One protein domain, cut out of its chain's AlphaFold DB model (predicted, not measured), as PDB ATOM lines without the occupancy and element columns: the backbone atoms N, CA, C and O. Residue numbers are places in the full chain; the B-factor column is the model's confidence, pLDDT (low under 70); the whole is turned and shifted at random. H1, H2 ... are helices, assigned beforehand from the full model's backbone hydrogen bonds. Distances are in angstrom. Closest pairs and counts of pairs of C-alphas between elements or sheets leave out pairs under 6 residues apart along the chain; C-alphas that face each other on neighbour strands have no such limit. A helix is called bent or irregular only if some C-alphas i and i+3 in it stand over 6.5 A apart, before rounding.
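This is residues 20 to 77 of the 170 residues of an uncharacterized protein of Escherichia coli (UniProt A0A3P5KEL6). Three helices form an open frame: the long H2 makes one side, and H1 and H3, one joined to each of its ends, come back opposite it until the beginning of H1 and the end of H3 are near each other. Contacts between the sides are few, and residues 20 to 27, with no named element, lead into H1. The printed part has 58 residues, with H1, H2 and H3 in that order along the chain, no named strand and the class all helix. It is elongated, spanning 34 by 22 by 20 A, and only just compact, close to loose, with a radius of gyration of the C-alphas of 12.4 A.

H1, residues 28 to 36, and H2, residues 42 to 62, are close but not clearly touching; their closest C-alphas, of Leu 34 and Gln 45, are 7.8 A apart. They run opposite ways at a shallow tilt of 22 degrees. H2 touches H3, residues 64 to 76, with residues 56 to 60 alone, and the closest C-alphas, of Asn 60 and Ala 67, are 5.4 A apart. They run opposite ways at a steep tilt of 46 degrees. H1 and H3 are close but not clearly touching, with the closest C-alphas, of Tyr 29 and Glu 75, 5.8 A apart. Every O i to N i+4 pair is within hydrogen-bond range in H1 and H2, and 7 of 9 are in H3.

H1 begins at C-alpha 28 (0.031, -4.006, -43.331). H2 measures 30.4 A from C-alpha 42 to C-alpha 62, H3 18.9 A and H1 11.6 A. H3 ends at C-alpha 76 (-2.170, 0.743, -53.773) and is irregular, with C-alphas 72 and 75 9.1 A apart.

The C-alphas farthest apart, of Cys 40 and Asp 65, are 34.6 A apart. The printed part has no cut, and both links are tight. Residues 37 to 40 are under 70 in pLDDT.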
ATOM      1  N   PHE A  20      -3.827   0.766 -28.513       79.25
ATOM      2  CA  PHE A  20      -4.222  -0.250 -29.482       79.25
ATOM      3  C   PHE A  20      -2.982  -0.813 -30.173       79.25
ATOM      4  O   PHE A  20      -1.963  -0.137 -30.318       79.25
ATOM      5  N   TRP A  21      -3.072  -2.072 -30.591       83.94
ATOM      6  CA  TRP A  21      -1.990  -2.755 -31.291       83.94
ATOM      7  C   TRP A  21      -2.182  -2.630 -32.798       83.94
ATOM      8  O   TRP A  21      -3.227  -3.008 -33.329       83.94
ATOM      9  N   ILE A  22      -1.149  -2.149 -33.485       85.62
ATOM     10  CA  ILE A  22      -1.064  -2.186 -34.944       85.62
ATOM     11  C   ILE A  22      -0.316  -3.463 -35.313       85.62
ATOM     12  O   ILE A  22       0.814  -3.677 -34.877       85.62
ATOM     13  N   SER A  23      -0.954  -4.330 -36.095       86.12
ATOM     14  CA  SER A  23      -0.353  -5.576 -36.562       86.12
ATOM     15  C   SER A  23      -0.316  -5.627 -38.079       86.12
ATOM     16  O   SER A  23      -1.225  -5.137 -38.751       86.12
ATOM     17  N   GLU A  24       0.703  -6.296 -38.611       86.69
ATOM     18  CA  GLU A  24       0.877  -6.521 -40.048       86.69
ATOM     19  C   GLU A  24      -0.364  -7.141 -40.703       86.69
ATOM     20  O   GLU A  24      -0.744  -6.767 -41.804       86.69
ATOM     21  N   ARG A  25      -1.062  -8.035 -39.990       86.12
ATOM     22  CA  ARG A  25      -2.270  -8.697 -40.504       86.12
ATOM     23  C   ARG A  25      -3.473  -7.766 -40.648       86.12
ATOM     24  O   ARG A  25      -4.317  -8.019 -41.498       86.12
ATOM     25  N   LYS A  26      -3.605  -6.757 -39.782       83.62
ATOM     26  CA  LYS A  26      -4.776  -5.862 -39.760       83.62
ATOM     27  C   LYS A  26      -4.529  -4.547 -40.492       83.62
ATOM     28  O   LYS A  26      -5.468  -3.974 -41.027       83.62
ATOM     29  N   ALA A  27      -3.289  -4.071 -40.497       84.06
ATOM     30  CA  ALA A  27      -2.900  -2.806 -41.103       84.06
ATOM     31  C   ALA A  27      -1.475  -2.925 -41.679       84.06
ATOM     32  O   ALA A  27      -0.538  -2.363 -41.104       84.06
ATOM     33  N   PRO A  28      -1.290  -3.677 -42.784       83.81
ATOM     34  CA  PRO A  28       0.031  -4.006 -43.331       83.81
ATOM     35  C   PRO A  28       0.838  -2.760 -43.702       83.81
ATOM     36  O   PRO A  28       2.012  -2.666 -43.330       83.81
ATOM     37  N   TYR A  29       0.178  -1.768 -44.308       84.94
ATOM     38  CA  TYR A  29       0.785  -0.486 -44.652       84.94
ATOM     39  C   TYR A  29       1.294   0.250 -43.420       84.94
ATOM     40  O   TYR A  29       2.474   0.567 -43.334       84.94
ATOM     41  N   VAL A  30       0.415   0.493 -42.442       86.50
ATOM     42  CA  VAL A  30       0.742   1.288 -41.249       86.50
ATOM     43  C   VAL A  30       1.822   0.591 -40.425       86.50
ATOM     44  O   VAL A  30       2.760   1.237 -39.966       86.50
ATOM     45  N   TYR A  31       1.734  -0.734 -40.282       87.00
ATOM     46  CA  TYR A  31       2.766  -1.531 -39.625       87.00
ATOM     47  C   TYR A  31       4.113  -1.414 -40.347       87.00
ATOM     48  O   TYR A  31       5.123  -1.116 -39.715       87.00
ATOM     49  N   SER A  32       4.127  -1.608 -41.670       85.25
ATOM     50  CA  SER A  32       5.339  -1.482 -42.482       85.25
ATOM     51  C   SER A  32       5.917  -0.078 -42.406       85.25
ATOM     52  O   SER A  32       7.119   0.063 -42.223       85.25
ATOM     53  N   PHE A  33       5.076   0.948 -42.507       86.31
ATOM     54  CA  PHE A  33       5.473   2.342 -42.419       86.31
ATOM     55  C   PHE A  33       6.147   2.613 -41.075       86.31
ATOM     56  O   PHE A  33       7.308   2.999 -41.062       86.31
ATOM     57  N   LEU A  34       5.486   2.316 -39.953       84.31
ATOM     58  CA  LEU A  34       6.011   2.587 -38.609       84.31
ATOM     59  C   LEU A  34       7.240   1.744 -38.242       84.31
ATOM     60  O   LEU A  34       8.011   2.155 -37.383       84.31
ATOM     61  N   LYS A  35       7.406   0.562 -38.848       83.19
ATOM     62  CA  LYS A  35       8.548  -0.328 -38.595       83.19
ATOM     63  C   LYS A  35       9.753  -0.030 -39.492       83.19
ATOM     64  O   LYS A  35      10.878  -0.271 -39.072       83.19
ATOM     65  N   LYS A  36       9.519   0.425 -40.730       75.12
ATOM     66  CA  LYS A  36      10.565   0.699 -41.735       75.12
ATOM     67  C   LYS A  36      11.011   2.153 -41.751       75.12
ATOM     68  O   LYS A  36      12.103   2.428 -42.232       75.12
ATOM     69  N   THR A  37      10.179   3.086 -41.288       68.38
ATOM     70  CA  THR A  37      10.632   4.465 -41.124       68.38
ATOM     71  C   THR A  37      11.588   4.525 -39.942       68.38
ATOM     72  O   THR A  37      11.212   4.259 -38.803       68.38
ATOM     73  N   GLU A  38      12.837   4.886 -40.222       64.69
ATOM     74  CA  GLU A  38      13.821   5.295 -39.220       64.69
ATOM     75  C   GLU A  38      13.427   6.673 -38.665       64.69
ATOM     76  O   GLU A  38      14.129   7.667 -38.836       64.69
ATOM     77  N   LEU A  39      12.247   6.776 -38.043       64.94
ATOM     78  CA  LEU A  39      11.903   7.966 -37.274       64.94
ATOM     79  C   LEU A  39      12.887   8.022 -36.105       64.94
ATOM     80  O   LEU A  39      12.855   7.184 -35.204       64.94
ATOM     81  N   CYS A  40      13.808   8.981 -36.192       57.56
ATOM     82  CA  CYS A  40      15.013   9.069 -35.370       57.56
ATOM     83  C   CYS A  40      14.688   9.143 -33.867       57.56
ATOM     84  O   CYS A  40      15.462   8.680 -33.024       57.56
ATOM     85  N   HIS A  41      13.508   9.671 -33.520       74.94
ATOM     86  CA  HIS A  41      13.061   9.827 -32.144       74.94
ATOM     87  C   HIS A  41      11.623   9.339 -31.926       74.94
ATOM     88  O   HIS A  41      10.710   9.578 -32.714       74.94
ATOM     89  N   ARG A  42      11.400   8.700 -30.769       77.94
ATOM     90  CA  ARG A  42      10.078   8.224 -30.317       77.94
ATOM     91  C   ARG A  42       9.032   9.348 -30.247       77.94
ATOM     92  O   ARG A  42       7.847   9.072 -30.413       77.94
ATOM     93  N   GLY A  43       9.458  10.586 -29.983       82.31
ATOM     94  CA  GLY A  43       8.585  11.767 -29.969       82.31
ATOM     95  C   GLY A  43       7.939  12.022 -31.330       82.31
ATOM     96  O   GLY A  43       6.715  12.067 -31.420       82.31
ATOM     97  N   ASP A  44       8.744  12.046 -32.392       82.19
ATOM     98  CA  ASP A  44       8.287  12.302 -33.764       82.19
ATOM     99  C   ASP A  44       7.271  11.253 -34.231       82.19
ATOM    100  O   ASP A  44       6.271  11.568 -34.877       82.19
ATOM    101  N   GLN A  45       7.483   9.993 -33.843       82.12
ATOM    102  CA  GLN A  45       6.540   8.914 -34.132       82.12
ATOM    103  C   GLN A  45       5.191   9.121 -33.431       82.12
ATOM    104  O   GLN A  45       4.141   8.881 -34.029       82.12
ATOM    105  N   LEU A  46       5.195   9.575 -32.174       84.69
ATOM    106  CA  LEU A  46       3.963   9.870 -31.440       84.69
ATOM    107  C   LEU A  46       3.221  11.069 -32.032       84.69
ATOM    108  O   LEU A  46       1.993  11.036 -32.119       84.69
ATOM    109  N   ASP A  47       3.945  12.102 -32.452       85.69
ATOM    110  CA  ASP A  47       3.360  13.293 -33.064       85.69
ATOM    111  C   ASP A  47       2.760  12.980 -34.437       85.69
ATOM    112  O   ASP A  47       1.633  13.394 -34.727       85.69
ATOM    113  N   LEU A  48       3.438  12.152 -35.234       86.31
ATOM    114  CA  LEU A  48       2.911  11.651 -36.498       86.31
ATOM    115  C   LEU A  48       1.627  10.836 -36.300       86.31
ATOM    116  O   LEU A  48       0.633  11.080 -36.985       86.31
ATOM    117  N   ILE A  49       1.618   9.896 -35.350       87.56
ATOM    118  CA  ILE A  49       0.425   9.092 -35.045       87.56
ATOM    119  C   ILE A  49      -0.719   9.994 -34.573       87.56
ATOM    120  O   ILE A  49      -1.856   9.814 -35.007       87.56
ATOM    121  N   ARG A  50      -0.435  10.991 -33.723       87.19
ATOM    122  CA  ARG A  50      -1.447  11.950 -33.261       87.19
ATOM    123  C   ARG A  50      -2.047  12.723 -34.434       87.19
ATOM    124  O   ARG A  50      -3.266  12.800 -34.539       87.19
ATOM    125  N   SER A  51      -1.205  13.233 -35.331       88.56
ATOM    126  CA  SER A  51      -1.639  13.944 -36.538       88.56
ATOM    127  C   SER A  51      -2.492  13.058 -37.456       88.56
ATOM    128  O   SER A  51      -3.566  13.468 -37.906       88.56
ATOM    129  N   ALA A  52      -2.071  11.809 -37.673       88.81
ATOM    130  CA  ALA A  52      -2.788  10.849 -38.506       88.81
ATOM    131  C   ALA A  52      -4.158  10.468 -37.920       88.81
ATOM    132  O   ALA A  52      -5.134  10.403 -38.663       88.81
ATOM    133  N   ILE A  53      -4.260  10.269 -36.600       89.25
ATOM    134  CA  ILE A  53      -5.540   9.995 -35.927       89.25
ATOM    135  C   ILE A  53      -6.475  11.199 -36.047       89.25
ATOM    136  O   ILE A  53      -7.630  11.022 -36.423       89.25
ATOM    137  N   SER A  54      -5.985  12.414 -35.777       87.81
ATOM    138  CA  SER A  54      -6.790  13.636 -35.901       87.81
ATOM    139  C   SER A  54      -7.316  13.815 -37.325       87.81
ATOM    140  O   SER A  54      -8.516  14.001 -37.526       87.81
ATOM    141  N   THR A  55      -6.438  13.687 -38.321       87.75
ATOM    142  CA  THR A  55      -6.800  13.823 -39.738       87.75
ATOM    143  C   THR A  55      -7.767  12.724 -40.168       87.75
ATOM    144  O   THR A  55      -8.785  13.005 -40.795       87.75
ATOM    145  N   GLY A  56      -7.490  11.476 -39.788       88.50
ATOM    146  CA  GLY A  56      -8.343  10.333 -40.086       88.50
ATOM    147  C   GLY A  56      -9.729  10.460 -39.461       88.50
ATOM    148  O   GLY A  56     -10.710  10.109 -40.108       88.50
ATOM    149  N   LEU A  57      -9.842  10.999 -38.245       88.62
ATOM    150  CA  LEU A  57     -11.129  11.218 -37.585       88.62
ATOM    151  C   LEU A  57     -11.948  12.303 -38.291       88.62
ATOM    152  O   LEU A  57     -13.130  12.093 -38.559       88.62
ATOM    153  N   VAL A  58     -11.321  13.431 -38.638       85.94
ATOM    154  CA  VAL A  58     -11.970  14.489 -39.431       85.94
ATOM    155  C   VAL A  58     -12.438  13.928 -40.773       85.94
ATOM    156  O   VAL A  58     -13.592  14.116 -41.145       85.94
ATOM    157  N   LEU A  59     -11.583  13.170 -41.463       86.56
ATOM    158  CA  LEU A  59     -11.900  12.577 -42.757       86.56
ATOM    159  C   LEU A  59     -13.046  11.561 -42.677       86.56
ATOM    160  O   LEU A  59     -13.958  11.625 -43.491       86.56
ATOM    161  N   ASN A  60     -13.028  10.653 -41.695       86.50
ATOM    162  CA  ASN A  60     -14.095   9.664 -41.509       86.50
ATOM    163  C   ASN A  60     -15.442  10.327 -41.204       86.50
ATOM    164  O   ASN A  60     -16.469   9.854 -41.681       86.50
ATOM    165  N   ASN A  61     -15.438  11.417 -40.433       83.75
ATOM    166  CA  ASN A  61     -16.661  12.141 -40.105       83.75
ATOM    167  C   ASN A  61     -17.184  12.941 -41.305       83.75
ATOM    168  O   ASN A  61     -18.362  12.855 -41.635       83.75
ATOM    169  N   LEU A  62     -16.328  13.709 -41.982       81.56
ATOM    170  CA  LEU A  62     -16.762  14.592 -43.068       81.56
ATOM    171  C   LEU A  62     -17.012  13.846 -44.389       81.56
ATOM    172  O   LEU A  62     -17.928  14.205 -45.128       81.56
ATOM    173  N   PHE A  63     -16.218  12.809 -44.678       84.62
ATOM    174  CA  PHE A  63     -16.194  12.091 -45.958       84.62
ATOM    175  C   PHE A  63     -16.041  10.571 -45.755       84.62
ATOM    176  O   PHE A  63     -14.997  10.000 -46.091       84.62
ATOM    177  N   PRO A  64     -17.072   9.881 -45.234       84.94
ATOM    178  CA  PRO A  64     -17.000   8.445 -44.957       84.94
ATOM    179  C   PRO A  64     -16.688   7.611 -46.210       84.94
ATOM    180  O   PRO A  64     -15.918   6.655 -46.135       84.94
ATOM    181  N   ASP A  65     -17.199   8.002 -47.380       84.44
ATOM    182  CA  ASP A  65     -16.932   7.296 -48.640       84.44
ATOM    183  C   ASP A  65     -15.470   7.431 -49.082       84.44
ATOM    184  O   ASP A  65     -14.866   6.455 -49.530       84.44
ATOM    185  N   LEU A  66     -14.867   8.611 -48.891       85.12
ATOM    186  CA  LEU A  66     -13.449   8.843 -49.174       85.12
ATOM    187  C   LEU A  66     -12.564   8.059 -48.202       85.12
ATOM    188  O   LEU A  66     -11.574   7.455 -48.612       85.12
ATOM    189  N   ALA A  67     -12.934   8.021 -46.919       87.50
ATOM    190  CA  ALA A  67     -12.228   7.226 -45.922       87.50
ATOM    191  C   ALA A  67     -12.280   5.725 -46.259       87.50
ATOM    192  O   ALA A  67     -11.253   5.047 -46.223       87.50
ATOM    193  N   ASN A  68     -13.448   5.213 -46.656       87.88
ATOM    194  CA  ASN A  68     -13.612   3.828 -47.103       87.88
ATOM    195  C   ASN A  68     -12.810   3.534 -48.375       87.88
ATOM    196  O   ASN A  68     -12.162   2.491 -48.458       87.88
ATOM    197  N   PHE A  69     -12.805   4.457 -49.336       88.81
ATOM    198  CA  PHE A  69     -12.021   4.343 -50.563       88.81
ATOM    199  C   PHE A  69     -10.516   4.255 -50.279       88.81
ATOM    200  O   PHE A  69      -9.848   3.327 -50.741       88.81
ATOM    201  N   ILE A  70      -9.995   5.168 -49.456       88.38
ATOM    202  CA  ILE A  70      -8.591   5.179 -49.022       88.38
ATOM    203  C   ILE A  70      -8.238   3.876 -48.302       88.38
ATOM    204  O   ILE A  70      -7.235   3.243 -48.633       88.38
ATOM    205  N   ASN A  71      -9.081   3.433 -47.366       85.25
ATOM    206  CA  ASN A  71      -8.863   2.189 -46.628       85.25
ATOM    207  C   ASN A  71      -8.927   0.945 -47.528       85.25
ATOM    208  O   ASN A  71      -8.204  -0.021 -47.283       85.25
ATOM    209  N   GLY A  72      -9.767   0.959 -48.566       85.00
ATOM    210  CA  GLY A  72      -9.902  -0.137 -49.524       85.00
ATOM    211  C   GLY A  72      -8.689  -0.295 -50.444       85.00
ATOM    212  O   GLY A  72      -8.294  -1.420 -50.745       85.00
ATOM    213  N   LEU A  73      -8.074   0.816 -50.867       85.12
ATOM    214  CA  LEU A  73      -6.876   0.794 -51.715       85.12
ATOM    215  C   LEU A  73      -5.581   0.616 -50.914       85.12
ATOM    216  O   LEU A  73      -4.678  -0.090 -51.366       85.12
ATOM    217  N   ASN A  74      -5.505   1.205 -49.718       83.75
ATOM    218  CA  ASN A  74      -4.392   1.077 -48.778       83.75
ATOM    219  C   ASN A  74      -3.026   1.327 -49.458       83.75
ATOM    220  O   ASN A  74      -2.788   2.415 -49.972       83.75
ATOM    221  N   GLU A  75      -2.148   0.320 -49.543       80.38
ATOM    222  CA  GLU A  75      -0.819   0.428 -50.174       80.38
ATOM    223  C   GLU A  75      -0.853   0.742 -51.676       80.38
ATOM    224  O   GLU A  75       0.154   1.160 -52.243       80.38
ATOM    225  N   ARG A  76      -1.992   0.511 -52.334       85.94
ATOM    226  CA  ARG A  76      -2.170   0.743 -53.773       85.94
ATOM    227  C   ARG A  76      -2.730   2.122 -54.084       85.94
ATOM    228  O   ARG A  76      -2.888   2.434 -55.256       85.94
ATOM    229  N   LEU A  77      -3.058   2.916 -53.063       86.25
ATOM    230  CA  LEU A  77      -3.626   4.241 -53.246       86.25
ATOM    231  C   LEU A  77      -2.633   5.136 -53.993       86.25
ATOM    232  O   LEU A  77      -1.552   5.441 -53.487       86.25
TER     233      LEU A  77